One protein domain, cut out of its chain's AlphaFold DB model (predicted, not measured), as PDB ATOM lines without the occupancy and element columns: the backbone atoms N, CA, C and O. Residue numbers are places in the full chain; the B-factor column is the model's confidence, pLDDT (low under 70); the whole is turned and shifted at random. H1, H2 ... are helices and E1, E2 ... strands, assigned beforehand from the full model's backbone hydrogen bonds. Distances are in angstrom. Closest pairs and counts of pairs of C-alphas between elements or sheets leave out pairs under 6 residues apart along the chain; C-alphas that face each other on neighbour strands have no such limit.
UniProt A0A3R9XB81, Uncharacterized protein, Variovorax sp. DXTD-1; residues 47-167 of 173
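AT A GLANCE: This is residues 47 to 167 of the 173 residues of an uncharacterized protein of Variovorax sp. DXTD-1 (UniProt A0A3R9XB81). A strongly twisted, forking sheet of seven strands runs through the domain, with H1 over one of its faces and H2 and H3 on the opposite face, H3 meeting H2 with its last residues. The longest strand, E3, is where the sheet forks: E1 and E2 are on one side of it, E6 on the other. The printed part has 121 residues with three named helices and seven named strands, in the order E1 E2 E3 H1 E4 H2 E5 E6 H3 E7; each neighbour pair is antiparallel, and the class is mixed, helices and strands. The whole is compact, with a radius of gyration of the C-alphas of 13.6 A and spans of 41 by 35 by 28 A.

HOW THE PARTS SIT: E1, residues 47 to 51, has E3, residues 77 to 84, on one side, with N 48 and O 83 2.7 A apart. On its other side is E4, residues 108 to 113, with N 49 and O 110 2.9 A apart. E2, residues 72 to 74, forms a hairpin with E3, where N 74 and O 77 are 2.8 A apart. H1, residues 90 to 100, is over E1 at a height of 8.5 A over the sheet; the closest C-alphas of the two are those of Phe 50 and Ser 97, 6.4 A apart. H2, residues 114 to 119, is on the opposite face, at a height of 8.1 A. E5, residues 123 to 126, and E6, residues 135 to 139, form a hairpin, with N 125 and O 137 2.9 A apart. E6 is also the neighbour of E3, with N 82 and O 136 2.8 A apart. H3, residues 150 to 162, is on the same face as H2. With residues 158 to 162 alone it touches H2, at a steep tilt of 44 degrees, opposite ways; their closest C-alphas, those of Val 116 and Leu 159, are 6.4 A apart. E7, residues 164 to 166, is an edge strand beside E4, with N 109 and O 166 2.8 A apart. Every O i to N i+4 pair is within hydrogen-bond range in H2 and H3, and 6 of 7 are in H1.

IN THESE COORDINATES: E1 begins at C-alpha 47, (3.466, -39.112, 26.432). E3 measures 20.4 A from first to last C-alpha, H1 15.6 A, E4 16.6 A and H3 18.3 A. H3 begins at C-alpha 150, (6.593, -16.129, 21.997), and E7 ends at C-alpha 166, (-0.964, -36.320, 37.927).

THE WHOLE: The two C-alphas farthest apart, those of Gln 89 and Asn 146, are 43.4 A apart. The link from E1 to E2, residues 52 to 71, is long. The printed part has no cut, and no printed residue has a pLDDT under 70.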
ATOM      1  N   VAL A  47       2.139 -39.288  25.850       98.38
ATOM      2  CA  VAL A  47       3.466 -39.112  26.432       98.38
ATOM      3  C   VAL A  47       3.374 -38.288  27.711       98.38
ATOM      4  O   VAL A  47       2.540 -37.399  27.860       98.38
ATOM      5  N   ALA A  48       4.261 -38.575  28.646       98.38
ATOM      6  CA  ALA A  48       4.351 -37.972  29.956       98.38
ATOM      7  C   ALA A  48       5.559 -37.036  30.040       98.38
ATOM      8  O   ALA A  48       6.704 -37.458  29.871       98.38
ATOM      9  N   ARG A  49       5.335 -35.771  30.398       98.50
ATOM     10  CA  ARG A  49       6.401 -34.852  30.816       98.50
ATOM     11  C   ARG A  49       6.531 -34.875  32.335       98.50
ATOM     12  O   ARG A  49       5.611 -34.474  33.047       98.50
ATOM     13  N   PHE A  50       7.686 -35.292  32.848       98.44
ATOM     14  CA  PHE A  50       7.979 -35.196  34.279       98.44
ATOM     15  C   PHE A  50       8.349 -33.765  34.678       98.44
ATOM     16  O   PHE A  50       9.163 -33.104  34.028       98.44
ATOM     17  N   VAL A  51       7.770 -33.287  35.780       98.31
ATOM     18  CA  VAL A  51       7.986 -31.931  36.296       98.31
ATOM     19  C   VAL A  51       8.692 -31.986  37.639       98.31
ATOM     20  O   VAL A  51       8.169 -32.507  38.615       98.31
ATOM     21  N   PHE A  52       9.883 -31.393  37.696       97.50
ATOM     22  CA  PHE A  52      10.776 -31.444  38.862       97.50
ATOM     23  C   PHE A  52      10.823 -30.142  39.670       97.50
ATOM     24  O   PHE A  52      11.587 -30.032  40.622       97.50
ATOM     25  N   SER A  53      10.068 -29.117  39.268       97.44
ATOM     26  CA  SER A  53      10.155 -27.785  39.867       97.44
ATOM     27  C   SER A  53       8.782 -27.257  40.252       97.44
ATOM     28  O   SER A  53       7.912 -27.116  39.395       97.44
ATOM     29  N   GLU A  54       8.607 -26.898  41.525       97.38
ATOM     30  CA  GLU A  54       7.339 -26.366  42.040       97.38
ATOM     31  C   GLU A  54       6.882 -25.106  41.303       97.38
ATOM     32  O   GLU A  54       5.686 -24.889  41.130       97.38
ATOM     33  N   ARG A  55       7.815 -24.273  40.815       97.94
ATOM     34  CA  ARG A  55       7.455 -23.067  40.050       97.94
ATOM     35  C   ARG A  55       6.718 -23.388  38.749       97.94
ATOM     36  O   ARG A  55       5.964 -22.535  38.280       97.94
ATOM     37  N   HIS A  56       6.905 -24.588  38.194       98.50
ATOM     38  CA  HIS A  56       6.223 -25.063  36.987       98.50
ATOM     39  C   HIS A  56       4.861 -25.699  37.291       98.50
ATOM     40  O   HIS A  56       4.198 -26.152  36.368       98.50
ATOM     41  N   ILE A  57       4.432 -25.730  38.554       98.31
ATOM     42  CA  ILE A  57       3.122 -26.234  38.963       98.31
ATOM     43  C   ILE A  57       2.297 -25.047  39.462       98.31
ATOM     44  O   ILE A  57       2.775 -24.173  40.195       98.31
ATOM     45  N   ASP A  58       1.050 -24.964  39.021       97.75
ATOM     46  CA  ASP A  58       0.074 -24.050  39.588       97.75
ATOM     47  C   ASP A  58      -0.361 -24.566  40.963       97.75
ATOM     48  O   ASP A  58      -0.893 -25.665  41.089       97.75
ATOM     49  N   LYS A  59      -0.130 -23.787  42.024       94.88
ATOM     50  CA  LYS A  59      -0.432 -24.231  43.394       94.88
ATOM     51  C   LYS A  59      -1.931 -24.386  43.653       94.88
ATOM     52  O   LYS A  59      -2.303 -25.216  44.474       94.88
ATOM     53  N   LYS A  60      -2.769 -23.592  42.979       96.31
ATOM     54  CA  LYS A  60      -4.221 -23.555  43.180       96.31
ATOM     55  C   LYS A  60      -4.906 -24.680  42.415       96.31
ATOM     56  O   LYS A  60      -5.745 -25.371  42.979       96.31
ATOM     57  N   PHE A  61      -4.540 -24.857  41.149       95.31
ATOM     58  CA  PHE A  61      -5.182 -25.826  40.257       95.31
ATOM     59  C   PHE A  61      -4.427 -27.148  40.152       95.31
ATOM     60  O   PHE A  61      -4.949 -28.095  39.581       95.31
ATOM     61  N   ARG A  62      -3.202 -27.215  40.693       94.75
ATOM     62  CA  ARG A  62      -2.306 -28.381  40.627       94.75
ATOM     63  C   ARG A  62      -1.955 -28.820  39.200       94.75
ATOM     64  O   ARG A  62      -1.426 -29.909  39.028       94.75
ATOM     65  N   ASN A  63      -2.163 -27.949  38.213       97.75
ATOM     66  CA  ASN A  63      -1.806 -28.178  36.814       97.75
ATOM     67  C   ASN A  63      -0.367 -27.751  36.521       97.75
ATOM     68  O   ASN A  63       0.161 -26.821  37.138       97.75
ATOM     69  N   VAL A  64       0.264 -28.395  35.543       98.31
ATOM     70  CA  VAL A  64       1.557 -27.950  35.012       98.31
ATOM     71  C   VAL A  64       1.376 -26.670  34.195       98.31
ATOM     72  O   VAL A  64       0.494 -26.563  33.351       98.31
ATOM     73  N   LYS A  65       2.222 -25.674  34.454       98.62
ATOM     74  CA  LYS A  65       2.289 -24.428  33.683       98.62
ATOM     75  C   LYS A  65       3.085 -24.646  32.398       98.62
ATOM     76  O   LYS A  65       3.945 -25.525  32.348       98.62
ATOM     77  N   TRP A  66       2.902 -23.776  31.404       98.44
ATOM     78  CA  TRP A  66       3.629 -23.834  30.127       98.44
ATOM     79  C   TRP A  66       5.157 -23.914  30.291       98.44
ATOM     80  O   TRP A  66       5.820 -24.606  29.523       98.44
ATOM     81  N   GLN A  67       5.738 -23.312  31.340       98.44
ATOM     82  CA  GLN A  67       7.178 -23.413  31.616       98.44
ATOM     83  C   GLN A  67       7.660 -24.859  31.848       98.44
ATOM     84  O   GLN A  67       8.840 -25.141  31.657       98.44
ATOM     85  N   GLY A  68       6.778 -25.780  32.250       98.06
ATOM     86  CA  GLY A  68       7.095 -27.206  32.376       98.06
ATOM     87  C   GLY A  68       7.327 -27.909  31.032       98.06
ATOM     88  O   GLY A  68       8.072 -28.894  30.984       98.06
ATOM     89  N   PHE A  69       6.745 -27.371  29.956       98.56
ATOM     90  CA  PHE A  69       6.839 -27.876  28.584       98.56
ATOM     91  C   PHE A  69       7.847 -27.128  27.710       98.56
ATOM     92  O   PHE A  69       8.099 -27.570  26.591       98.56
ATOM     93  N   MET A  70       8.437 -26.034  28.201       98.25
ATOM     94  CA  MET A  70       9.444 -25.292  27.441       98.25
ATOM     95  C   MET A  70      10.622 -26.187  27.038       98.25
ATOM     96  O   MET A  70      11.127 -26.932  27.892       98.25
ATOM     97  N   PRO A  71      11.081 -26.087  25.777       98.19
ATOM     98  CA  PRO A  71      12.179 -26.897  25.294       98.19
ATOM     99  C   PRO A  71      13.505 -26.459  25.908       98.19
ATOM    100  O   PRO A  71      13.681 -25.324  26.363       98.19
ATOM    101  N   MET A  72      14.461 -27.377  25.888       96.69
ATOM    102  CA  MET A  72      15.862 -27.119  26.200       96.69
ATOM    103  C   MET A  72      16.690 -27.306  24.932       96.69
ATOM    104  O   MET A  72      16.323 -28.086  24.060       96.69
ATOM    105  N   LEU A  73      17.796 -26.569  24.822       95.94
ATOM    106  CA  LEU A  73      18.735 -26.746  23.720       95.94
ATOM    107  C   LEU A  73      19.602 -27.979  24.001       95.94
ATOM    108  O   LEU A  73      20.372 -27.979  24.962       95.94
ATOM    109  N   TYR A  74      19.482 -29.003  23.164       95.31
ATOM    110  CA  TYR A  74      20.278 -30.223  23.202       95.31
ATOM    111  C   TYR A  74      20.892 -30.456  21.822       95.31
ATOM    112  O   TYR A  74      20.186 -30.469  20.818       95.31
ATOM    113  N   GLU A  75      22.222 -30.543  21.759       94.12
ATOM    114  CA  GLU A  75      22.969 -30.780  20.509       94.12
ATOM    115  C   GLU A  75      22.553 -29.866  19.335       94.12
ATOM    116  O   GLU A  75      22.517 -30.267  18.175       94.12
ATOM    117  N   GLY A  76      22.228 -28.603  19.637       94.44
ATOM    118  CA  GLY A  76      21.827 -27.606  18.640       94.44
ATOM    119  C   GLY A  76      20.341 -27.609  18.268       94.44
ATOM    120  O   GLY A  76      19.922 -26.740  17.507       94.44
ATOM    121  N   ASN A  77      19.532 -28.506  18.836       95.38
ATOM    122  CA  ASN A  77      18.092 -28.579  18.606       95.38
ATOM    123  C   ASN A  77      17.312 -28.261  19.885       95.38
ATOM    124  O   ASN A  77      17.708 -28.629  20.989       95.38
ATOM    125  N   PHE A  78      16.193 -27.555  19.747       97.81
ATOM    126  CA  PHE A  78      15.263 -27.366  20.855       97.81
ATOM    127  C   PHE A  78      14.383 -28.605  20.991       97.81
ATOM    128  O   PHE A  78      13.679 -28.969  20.049       97.81
ATOM    129  N   GLU A  79      14.405 -29.223  22.169       98.00
ATOM    130  CA  GLU A  79      13.640 -30.432  22.452       98.00
ATOM    131  C   GLU A  79      13.008 -30.429  23.847       98.00
ATOM    132  O   GLU A  79      13.524 -29.841  24.805       98.00
ATOM    133  N   THR A  80      11.893 -31.146  23.977       98.50
ATOM    134  CA  THR A  80      11.234 -31.416  25.258       98.50
ATOM    135  C   THR A  80      11.216 -32.919  25.502       98.50
ATOM    136  O   THR A  80      10.434 -33.641  24.892       98.50
ATOM    137  N   SER A  81      12.069 -33.391  26.416       97.88
ATOM    138  CA  SER A  81      12.098 -34.793  26.868       97.88
ATOM    139  C   SER A  81      10.766 -35.231  27.490       97.88
ATOM    140  O   SER A  81      10.201 -34.542  28.348       97.88
ATOM    141  N   VAL A  82      10.269 -36.387  27.070       98.19
ATOM    142  CA  VAL A  82       9.029 -37.008  27.533       98.19
ATOM    143  C   VAL A  82       9.222 -38.523  27.683       98.19
ATOM    144  O   VAL A  82      10.229 -39.095  27.276       98.19
ATOM    145  N   CYS A  83       8.256 -39.178  28.309       98.00
ATOM    146  CA  CYS A  83       8.194 -40.620  28.503       98.00
ATOM    147  C   CYS A  83       6.980 -41.146  27.745       98.00
ATOM    148  O   CYS A  83       5.882 -40.649  27.974       98.00
ATOM    149  N   ARG A  84       7.105 -42.171  26.905       97.31
ATOM    150  CA  ARG A  84       5.916 -42.919  26.462       97.31
ATOM    151  C   ARG A  84       5.229 -43.478  27.700       97.31
ATOM    152  O   ARG A  84       5.913 -43.966  28.591       97.31
ATOM    153  N   ASN A  85       3.912 -43.365  27.802       96.94
ATOM    154  CA  ASN A  85       3.165 -43.896  28.953       96.94
ATOM    155  C   ASN A  85       1.963 -44.764  28.536       96.94
ATOM    156  O   ASN A  85       1.291 -45.335  29.391       96.94
ATOM    157  N   THR A  86       1.717 -44.909  27.231       94.38
ATOM    158  CA  THR A  86       0.642 -45.756  26.696       94.38
ATOM    159  C   THR A  86       0.968 -47.228  26.930       94.38
ATOM    160  O   THR A  86       2.033 -47.699  26.541       94.38
ATOM    161  N   GLY A  87       0.062 -47.962  27.580       92.56
ATOM    162  CA  GLY A  87       0.254 -49.386  27.887       92.56
ATOM    163  C   GLY A  87       1.290 -49.676  28.982       92.56
ATOM    164  O   GLY A  87       1.599 -50.841  29.225       92.56
ATOM    165  N   ILE A  88       1.811 -48.648  29.660       94.75
ATOM    166  CA  ILE A  88       2.796 -48.803  30.735       94.75
ATOM    167  C   ILE A  88       2.098 -48.776  32.092       94.75
ATOM    168  O   ILE A  88       1.229 -47.944  32.348       94.75
ATOM    169  N   GLN A  89       2.511 -49.669  32.994       95.75
ATOM    170  CA  GLN A  89       2.038 -49.649  34.376       95.75
ATOM    171  C   GLN A  89       2.438 -48.347  35.080       95.75
ATOM    172  O   GLN A  89       3.573 -47.882  34.973       95.75
ATOM    173  N   GLU A  90       1.531 -47.786  35.873       95.81
ATOM    174  CA  GLU A  90       1.760 -46.508  36.550       95.81
ATOM    175  C   GLU A  90       3.012 -46.512  37.447       95.81
ATOM    176  O   GLU A  90       3.781 -45.546  37.443       95.81
ATOM    177  N   SER A  91       3.259 -47.610  38.168       95.44
ATOM    178  CA  SER A  91       4.451 -47.796  39.008       95.44
ATOM    179  C   SER A  91       5.753 -47.661  38.210       95.44
ATOM    180  O   SER A  91       6.681 -46.988  38.665       95.44
ATOM    181  N   ARG A  92       5.796 -48.235  37.000       95.19
ATOM    182  CA  ARG A  92       6.928 -48.135  36.075       95.19
ATOM    183  C   ARG A  92       7.118 -46.703  35.583       95.19
ATOM    184  O   ARG A  92       8.238 -46.209  35.596       95.19
ATOM    185  N   VAL A  93       6.050 -45.985  35.236       96.62
ATOM    186  CA  VAL A  93       6.174 -44.577  34.813       96.62
ATOM    187  C   VAL A  93       6.802 -43.719  35.922       96.62
ATOM    188  O   VAL A  93       7.693 -42.910  35.665       96.62
ATOM    189  N   TRP A  94       6.399 -43.913  37.179       96.38
ATOM    190  CA  TRP A  94       7.015 -43.195  38.301       96.38
ATOM    191  C   TRP A  94       8.440 -43.662  38.615       96.38
ATOM    192  O   TRP A  94       9.255 -42.853  39.062       96.38
ATOM    193  N   GLU A  95       8.777 -44.926  38.365       94.81
ATOM    194  CA  GLU A  95      10.162 -45.400  38.403       94.81
ATOM    195  C   GLU A  95      11.041 -44.682  37.376       94.81
ATOM    196  O   GLU A  95      12.083 -44.139  37.747       94.81
ATOM    197  N   LEU A  96      10.586 -44.585  36.127       95.25
ATOM    198  CA  LEU A  96      11.296 -43.898  35.048       95.25
ATOM    199  C   LEU A  96      11.558 -42.424  35.363       95.25
ATOM    200  O   LEU A  96      12.620 -41.897  35.035       95.25
ATOM    201  N   SER A  97      10.650 -41.774  36.096       95.56
ATOM    202  CA  SER A  97      10.872 -40.405  36.574       95.56
ATOM    203  C   SER A  97      12.135 -40.267  37.442       95.56
ATOM    204  O   SER A  97      12.803 -39.236  37.385       95.56
ATOM    205  N   ARG A  98      12.508 -41.313  38.196       94.44
ATOM    206  CA  ARG A  98      13.734 -41.348  39.013       94.44
ATOM    207  C   ARG A  98      14.967 -41.673  38.179       94.44
ATOM    208  O   ARG A  98      16.035 -41.135  38.458       94.44
ATOM    209  N   VAL A  99      14.818 -42.532  37.169       93.12
ATOM    210  CA  VAL A  99      15.902 -42.899  36.243       93.12
ATOM    211  C   VAL A  99      16.321 -41.690  35.410       93.12
ATOM    212  O   VAL A  99      17.505 -41.376  35.339       93.12
ATOM    213  N   CYS A 100      15.356 -40.955  34.850       92.19
ATOM    214  CA  CYS A 100      15.645 -39.848  33.936       92.19
ATOM    215  C   CYS A 100      16.364 -38.661  34.597       92.19
ATOM    216  O   CYS A 100      17.001 -37.865  33.908       92.19
ATOM    217  N   ARG A 101      16.262 -38.508  35.927       91.62
ATOM    218  CA  ARG A 101      16.864 -37.375  36.639       91.62
ATOM    219  C   ARG A 101      17.250 -37.689  38.082       91.62
ATOM    220  O   ARG A 101      16.872 -36.969  39.002       91.62
ATOM    221  N   HIS A 102      18.046 -38.728  38.297       89.69
ATOM    222  CA  HIS A 102      18.581 -39.032  39.625       89.69
ATOM    223  C   HIS A 102      19.472 -37.883  40.163       89.69
ATOM    224  O   HIS A 102      20.273 -37.340  39.398       89.69
ATOM    225  N   PRO A 103      19.379 -37.485  41.454       92.94
ATOM    226  CA  PRO A 103      18.538 -38.025  42.535       92.94
ATOM    227  C   PRO A 103      17.179 -37.320  42.706       92.94
ATOM    228  O   PRO A 103      16.525 -37.480  43.734       92.94
ATOM    229  N   MET A 104      16.754 -36.496  41.749       94.50
ATOM    230  CA  MET A 104      15.513 -35.731  41.859       94.50
ATOM    231  C   MET A 104      14.285 -36.625  41.661       94.50
ATOM    232  O   MET A 104      14.251 -37.485  40.784       94.50
ATOM    233  N   GLN A 105      13.236 -36.365  42.440       93.81
ATOM    234  CA  GLN A 105      11.923 -36.972  42.241       93.81
ATOM    235  C   GLN A 105      11.007 -36.002  41.493       93.81
ATOM    236  O   GLN A 105      10.983 -34.803  41.785       93.81
ATOM    237  N   ALA A 106      10.248 -36.512  40.524       97.50
ATOM    238  CA  ALA A 106       9.229 -35.718  39.856       97.50
ATOM    239  C   ALA A 106       8.111 -35.346  40.844       97.50
ATOM    240  O   ALA A 106       7.577 -36.192  41.558       97.50
ATOM    241  N   LEU A 107       7.751 -34.065  40.861       97.50
ATOM    242  CA  LEU A 107       6.676 -33.501  41.678       97.50
ATOM    243  C   LEU A 107       5.302 -33.686  41.028       97.50
ATOM    244  O   LEU A 107       4.280 -33.633  41.708       97.50
ATOM    245  N   ALA A 108       5.286 -33.852  39.706       98.19
ATOM    246  CA  ALA A 108       4.112 -34.160  38.911       98.19
ATOM    247  C   ALA A 108       4.525 -34.798  37.576       98.19
ATOM    248  O   ALA A 108       5.681 -34.704  37.148       98.19
ATOM    249  N   ARG A 109       3.547 -35.398  36.908       98.12
ATOM    250  CA  ARG A 109       3.598 -35.870  35.528       98.12
ATOM    251  C   ARG A 109       2.493 -35.168  34.747       98.12
ATOM    252  O   ARG A 109       1.392 -35.035  35.268       98.12
ATOM    253  N   ALA A 110       2.789 -34.697  33.544       98.62
ATOM    254  CA  ALA A 110       1.805 -34.114  32.638       98.62
ATOM    255  C   ALA A 110       1.651 -35.017  31.414       98.62
ATOM    256  O   ALA A 110       2.569 -35.090  30.596       98.62
ATOM    257  N   ASP A 111       0.519 -35.705  31.322       98.56
ATOM    258  CA  ASP A 111       0.207 -36.632  30.238       98.56
ATOM    259  C   ASP A 111      -0.457 -35.859  29.096       98.56
ATOM    260  O   ASP A 111      -1.491 -35.226  29.294       98.56
ATOM    261  N   VAL A 112       0.139 -35.888  27.906       98.50
ATOM    262  CA  VAL A 112      -0.335 -35.178  26.713       98.50
ATOM    263  C   VAL A 112      -0.395 -36.135  25.526       98.50
ATOM    264  O   VAL A 112       0.503 -36.957  25.339       98.50
ATOM    265  N   GLY A 113      -1.466 -36.051  24.738       98.31
ATOM    266  CA  GLY A 113      -1.611 -36.839  23.514       98.31
ATOM    267  C   GLY A 113      -0.695 -36.315  22.407       98.31
ATOM    268  O   GLY A 113      -0.512 -35.103  22.271       98.31
ATOM    269  N   ILE A 114      -0.148 -37.208  21.586       98.06
ATOM    270  CA  ILE A 114       0.730 -36.832  20.464       98.06
ATOM    271  C   ILE A 114       0.005 -35.962  19.436       98.06
ATOM    272  O   ILE A 114       0.604 -35.036  18.890       98.06
ATOM    273  N   VAL A 115      -1.298 -36.181  19.247       98.06
ATOM    274  CA  VAL A 115      -2.156 -35.310  18.429       98.06
ATOM    275  C   VAL A 115      -2.021 -33.826  18.802       98.06
ATOM    276  O   VAL A 115      -1.897 -32.988  17.914       98.06
ATOM    277  N   VAL A 116      -1.910 -33.494  20.093       98.38
ATOM    278  CA  VAL A 116      -1.759 -32.105  20.563       98.38
ATOM    279  C   VAL A 116      -0.386 -31.538  20.192       98.38
ATOM    280  O   VAL A 116      -0.261 -30.358  19.868       98.38
ATOM    281  N   ALA A 117       0.665 -32.365  20.202       98.12
ATOM    282  CA  ALA A 117       1.976 -31.938  19.717       98.12
ATOM    283  C   ALA A 117       1.917 -31.593  18.221       98.12
ATOM    284  O   ALA A 117       2.460 -30.568  17.816       98.12
ATOM    285  N   HIS A 118       1.195 -32.375  17.417       97.50
ATOM    286  CA  HIS A 118       0.993 -32.075  15.999       97.50
ATOM    287  C   HIS A 118       0.147 -30.819  15.760       97.50
ATOM    288  O   HIS A 118       0.489 -30.023  14.886       97.50
ATOM    289  N   GLU A 119      -0.901 -30.584  16.555       97.75
ATOM    290  CA  GLU A 119      -1.668 -29.327  16.533       97.75
ATOM    291  C   GLU A 119      -0.787 -28.110  16.855       97.75
ATOM    292  O   GLU A 119      -0.963 -27.038  16.276       97.75
ATOM    293  N   ALA A 120       0.214 -28.288  17.724       97.88
ATOM    294  CA  ALA A 120       1.234 -27.285  18.023       97.88
ATOM    295  C   ALA A 120       2.319 -27.148  16.932       97.88
ATOM    296  O   ALA A 120       3.286 -26.412  17.136       97.88
ATOM    297  N   LEU A 121       2.179 -27.844  15.794       97.88
ATOM    298  CA  LEU A 121       3.171 -27.951  14.716       97.88
ATOM    299  C   LEU A 121       4.514 -28.550  15.174       97.88
ATOM    300  O   LEU A 121       5.567 -28.240  14.619       97.88
ATOM    301  N   LEU A 122       4.473 -29.416  16.187       97.88
ATOM    302  CA  LEU A 122       5.614 -30.157  16.717       97.88
ATOM    303  C   LEU A 122       5.554 -31.630  16.289       97.88
ATOM    304  O   LEU A 122       4.540 -32.148  15.807       97.88
ATOM    305  N   MET A 123       6.664 -32.334  16.492       97.12
ATOM    306  CA  MET A 123       6.780 -33.771  16.240       97.12
ATOM    307  C   MET A 123       7.210 -34.491  17.511       97.12
ATOM    308  O   MET A 123       8.062 -33.987  18.233       97.12
ATOM    309  N   ALA A 124       6.669 -35.678  17.774       97.19
ATOM    310  CA  ALA A 124       7.177 -36.567  18.814       97.19
ATOM    311  C   ALA A 124       7.987 -37.702  18.174       97.19
ATOM    312  O   ALA A 124       7.567 -38.267  17.165       97.19
ATOM    313  N   GLN A 125       9.132 -38.048  18.758       96.44
ATOM    314  CA  GLN A 125      10.004 -39.117  18.269       96.44
ATOM    315  C   GLN A 125      10.512 -39.978  19.430       96.44
ATOM    316  O   GLN A 125      10.863 -39.454  20.487       96.44
ATOM    317  N   ALA A 126      10.559 -41.301  19.239       96.75
ATOM    318  CA  ALA A 126      11.173 -42.194  20.213       96.75
ATOM    319  C   ALA A 126      12.685 -41.944  20.239       96.75
ATOM    320  O   ALA A 126      13.334 -41.872  19.196       96.75
ATOM    321  N   ALA A 127      13.240 -41.813  21.437       96.19
ATOM    322  CA  ALA A 127      14.649 -41.514  21.651       96.19
ATOM    323  C   ALA A 127      15.182 -42.371  22.809       96.19
ATOM    324  O   ALA A 127      15.620 -41.812  23.813       96.19
ATOM    325  N   PRO A 128      15.094 -43.713  22.719       95.19
ATOM    326  CA  PRO A 128      15.427 -44.603  23.828       95.19
ATOM    327  C   PRO A 128      16.839 -44.333  24.360       95.19
ATOM    328  O   PRO A 128      17.780 -44.121  23.593       95.19
ATOM    329  N   GLN A 129      16.984 -44.358  25.683       93.81
ATOM    330  CA  GLN A 129      18.261 -44.190  26.378       93.81
ATOM    331  C   GLN A 129      18.616 -45.469  27.151       93.81
ATOM    332  O   GLN A 129      17.724 -46.264  27.460       93.81
ATOM    333  N   PRO A 130      19.897 -45.684  27.513       91.50
ATOM    334  CA  PRO A 130      20.274 -46.792  28.387       91.50
ATOM    335  C   PRO A 130      19.448 -46.793  29.683       91.50
ATOM    336  O   PRO A 130      19.423 -45.794  30.403       91.50
ATOM    337  N   ASN A 131      18.786 -47.914  29.987       89.00
ATOM    338  CA  ASN A 131      17.867 -48.099  31.126       89.00
ATOM    339  C   ASN A 131      16.575 -47.255  31.085       89.00
ATOM    340  O   ASN A 131      15.867 -47.164  32.089       89.00
ATOM    341  N   TYR A 132      16.261 -46.640  29.943       92.81
ATOM    342  CA  TYR A 132      15.063 -45.830  29.734       92.81
ATOM    343  C   TYR A 132      14.596 -45.954  28.274       92.81
ATOM    344  O   TYR A 132      14.642 -45.006  27.482       92.81
ATOM    345  N   ALA A 133      14.170 -47.164  27.907       94.81
ATOM    346  CA  ALA A 133      13.704 -47.505  26.561       94.81
ATOM    347  C   ALA A 133      12.452 -46.710  26.144       94.81
ATOM    348  O   ALA A 133      12.179 -46.522  24.961       94.81
ATOM    349  N   GLU A 134      11.698 -46.215  27.121       96.19
ATOM    350  CA  GLU A 134      10.449 -45.482  26.943       96.19
ATOM    351  C   GLU A 134      10.668 -43.977  26.722       96.19
ATOM    352  O   GLU A 134       9.703 -43.228  26.548       96.19
ATOM    353  N   HIS A 135      11.926 -43.521  26.717       97.38
ATOM    354  CA  HIS A 135      12.266 -42.131  26.450       97.38
ATOM    355  C   HIS A 135      11.861 -41.715  25.032       97.38
ATOM    356  O   HIS A 135      12.091 -42.412  24.038       97.38
ATOM    357  N   ALA A 136      11.271 -40.532  24.941       97.69
ATOM    358  CA  ALA A 136      10.909 -39.874  23.702       97.69
ATOM    359  C   ALA A 136      11.161 -38.367  23.834       97.69
ATOM    360  O   ALA A 136      11.380 -37.836  24.922       97.69
ATOM    361  N   VAL A 137      11.132 -37.663  22.713       98.12
ATOM    362  CA  VAL A 137      11.336 -36.215  22.658       98.12
ATOM    363  C   VAL A 137      10.268 -35.570  21.794       98.12
ATOM    364  O   VAL A 137       9.830 -36.143  20.799       98.12
ATOM    365  N   ILE A 138       9.855 -34.365  22.177       98.38
ATOM    366  CA  ILE A 138       9.083 -33.467  21.319       98.38
ATOM    367  C   ILE A 138      10.062 -32.488  20.665       98.38
ATOM    368  O   ILE A 138      10.764 -31.758  21.368       98.38
ATOM    369  N   LEU A 139      10.084 -32.476  19.335       98.12
ATOM    370  CA  LEU A 139      10.973 -31.736  18.439       98.12
ATOM    371  C   LEU A 139      10.180 -30.762  17.553       98.12
ATOM    372  O   LEU A 139       8.951 -30.722  17.588       98.12
ATOM    373  N   GLY A 140      10.893 -29.989  16.728       97.38
ATOM    374  CA  GLY A 140      10.286 -29.037  15.788       97.38
ATOM    375  C   GLY A 140       9.932 -27.688  16.415       97.38
ATOM    376  O   GLY A 140       9.206 -26.898  15.819       97.38
ATOM    377  N   TRP A 141      10.445 -27.407  17.615       98.19
ATOM    378  CA  TRP A 141      10.231 -26.130  18.284       98.19
ATOM    379  C   TRP A 141      10.780 -24.969  17.443       98.19
ATOM    380  O   TRP A 141      11.919 -25.055  16.971       98.19
ATOM    381  N   PRO A 142      10.029 -23.860  17.290       95.38
ATOM    382  CA  PRO A 142      10.506 -22.701  16.547       95.38
ATOM    383  C   PRO A 142      11.832 -22.174  17.118       95.38
ATOM    384  O   PRO A 142      11.990 -22.138  18.348       95.38
ATOM    385  N   PRO A 143      12.780 -21.742  16.270       93.69
ATOM    386  CA  PRO A 143      14.014 -21.137  16.745       93.69
ATOM    387  C   PRO A 143      13.717 -19.814  17.460       93.69
ATOM    388  O   PRO A 143      12.794 -19.086  17.098       93.69
ATOM    389  N   ILE A 144      14.530 -19.488  18.464       92.88
ATOM    390  CA  ILE A 144      14.473 -18.182  19.126       92.88
ATOM    391  C   ILE A 144      15.192 -17.178  18.226       92.88
ATOM    392  O   ILE A 144      16.397 -17.291  18.001       92.88
ATOM    393  N   THR A 145      14.463 -16.184  17.727       92.00
ATOM    394  CA  THR A 145      15.014 -15.080  16.930       92.00
ATOM    395  C   THR A 145      14.929 -13.790  17.732       92.00
ATOM    396  O   THR A 145      13.848 -13.454  18.206       92.00
ATOM    397  N   ASN A 146      16.034 -13.048  17.869       91.00
ATOM    398  CA  ASN A 146      16.072 -11.775  18.611       91.00
ATOM    399  C   ASN A 146      15.487 -11.877  20.038       91.00
ATOM    400  O   ASN A 146      14.709 -11.023  20.451       91.00
ATOM    401  N   ASP A 147      15.811 -12.957  20.757       91.56
ATOM    402  CA  ASP A 147      15.298 -13.273  22.101       91.56
ATOM    403  C   ASP A 147      13.772 -13.464  22.224       91.56
ATOM    404  O   ASP A 147      13.264 -13.674  23.331       91.56
ATOM    405  N   ASP A 148      13.029 -13.478  21.111       95.31
ATOM    406  CA  ASP A 148      11.590 -13.726  21.123       95.31
ATOM    407  C   ASP A 148      11.279 -15.216  21.322       95.31
ATOM    408  O   ASP A 148      11.518 -16.065  20.460       95.31
ATOM    409  N   LYS A 149      10.721 -15.535  22.492       95.81
ATOM    410  CA  LYS A 149      10.272 -16.883  22.865       95.81
ATOM    411  C   LYS A 149       8.779 -17.091  22.633       95.81
ATOM    412  O   LYS A 149       8.285 -18.180  22.919       95.81
ATOM    413  N   SER A 150       8.053 -16.091  22.132       97.06
ATOM    414  CA  SER A 150       6.593 -16.129  21.997       97.06
ATOM    415  C   SER A 150       6.090 -17.350  21.214       97.06
ATOM    416  O   SER A 150       5.164 -18.001  21.701       97.06
ATOM    417  N   PRO A 151       6.710 -17.764  20.085       97.06
ATOM    418  CA  PRO A 151       6.293 -18.976  19.375       97.06
ATOM    419  C   PRO A 151       6.419 -20.250  20.220       97.06
ATOM    420  O   PRO A 151       5.488 -21.054  20.278       97.06
ATOM    421  N   GLN A 152       7.533 -20.410  20.945       97.94
ATOM    422  CA  GLN A 152       7.726 -21.542  21.857       97.94
ATOM    423  C   GLN A 152       6.739 -21.486  23.030       97.94
ATOM    424  O   GLN A 152       6.180 -22.508  23.418       97.94
ATOM    425  N   MET A 153       6.481 -20.294  23.572       98.12
ATOM    426  CA  MET A 153       5.522 -20.097  24.661       98.12
ATOM    427  C   MET A 153       4.100 -20.481  24.253       98.12
ATOM    428  O   MET A 153       3.399 -21.107  25.048       98.12
ATOM    429  N   MET A 154       3.671 -20.143  23.033       98.25
ATOM    430  CA  MET A 154       2.352 -20.523  22.517       98.25
ATOM    431  C   MET A 154       2.215 -22.044  22.400       98.25
ATOM    432  O   MET A 154       1.275 -22.610  22.958       98.25
ATOM    433  N   ALA A 155       3.187 -22.718  21.775       98.38
ATOM    434  CA  ALA A 155       3.187 -24.176  21.653       98.38
ATOM    435  C   ALA A 155       3.223 -24.873  23.029       98.38
ATOM    436  O   ALA A 155       2.419 -25.760  23.310       98.38
ATOM    437  N   ALA A 156       4.087 -24.414  23.940       98.56
ATOM    438  CA  ALA A 156       4.165 -24.944  25.301       98.56
ATOM    439  C   ALA A 156       2.877 -24.703  26.108       98.56
ATOM    440  O   ALA A 156       2.524 -25.513  26.965       98.56
ATOM    441  N   THR A 157       2.164 -23.604  25.842       98.62
ATOM    442  CA  THR A 157       0.858 -23.320  26.453       98.62
ATOM    443  C   THR A 157      -0.207 -24.283  25.944       98.62
ATOM    444  O   THR A 157      -0.963 -24.814  26.756       98.62
ATOM    445  N   LEU A 158      -0.243 -24.569  24.639       98.62
ATOM    446  CA  LEU A 158      -1.171 -25.552  24.073       98.62
ATOM    447  C   LEU A 158      -0.949 -26.948  24.677       98.62
ATOM    448  O   LEU A 158      -1.900 -27.578  25.141       98.62
ATOM    449  N   LEU A 159       0.311 -27.386  24.782       98.69
ATOM    450  CA  LEU A 159       0.655 -28.648  25.444       98.69
ATOM    451  C   LEU A 159       0.220 -28.657  26.917       98.69
ATOM    452  O   LEU A 159      -0.441 -29.590  27.359       98.69
ATOM    453  N   ALA A 160       0.555 -27.610  27.676       98.62
ATOM    454  CA  ALA A 160       0.256 -27.544  29.105       98.62
ATOM    455  C   ALA A 160      -1.245 -27.488  29.416       98.62
ATOM    456  O   ALA A 160      -1.687 -28.085  30.391       98.62
ATOM    457  N   THR A 161      -2.023 -26.774  28.600       98.38
ATOM    458  CA  THR A 161      -3.479 -26.649  28.778       98.38
ATOM    459  C   THR A 161      -4.229 -27.928  28.421       98.38
ATOM    460  O   THR A 161      -5.265 -28.200  29.024       98.38
ATOM    461  N   SER A 162      -3.689 -28.725  27.498       98.50
ATOM    462  CA  SER A 162      -4.275 -30.004  27.080       98.50
ATOM    463  C   SER A 162      -3.798 -31.191  27.922       98.50
ATOM    464  O   SER A 162      -4.365 -32.279  27.827       98.50
ATOM    465  N   ALA A 163      -2.745 -31.014  28.724       98.50
ATOM    466  CA  ALA A 163      -2.153 -32.094  29.496       98.50
ATOM    467  C   ALA A 163      -2.944 -32.418  30.772       98.50
ATOM    468  O   ALA A 163      -3.303 -31.535  31.556       98.50
ATOM    469  N   GLN A 164      -3.109 -33.709  31.056       98.31
ATOM    470  CA  GLN A 164      -3.606 -34.183  32.342       98.31
ATOM    471  C   GLN A 164      -2.460 -34.219  33.356       98.31
ATOM    472  O   GLN A 164      -1.491 -34.959  33.195       98.31
ATOM    473  N   THR A 165      -2.562 -33.428  34.426       98.44
ATOM    474  CA  THR A 165      -1.536 -33.403  35.477       98.44
ATOM    475  C   THR A 165      -1.843 -34.411  36.586       98.44
ATOM    476  O   THR A 165      -2.919 -34.385  37.176       98.44
ATOM    477  N   ILE A 166      -0.873 -35.267  36.910       98.12
ATOM    478  CA  ILE A 166      -0.964 -36.320  37.927       98.12
ATOM    479  C   ILE A 166       0.164 -36.116  38.945       98.12
ATOM    480  O   ILE A 166       1.317 -35.881  38.582       98.12
ATOM    481  N   SER A 167      -0.164 -36.164  40.238       97.06
ATOM    482  CA  SER A 167       0.829 -36.093  41.325       97.06
ATOM    483  C   SER A 167       1.406 -37.486  41.619       97.06
ATOM    484  O   SER A 167       0.704 -38.472  41.406       97.06
TER     485      SER A 167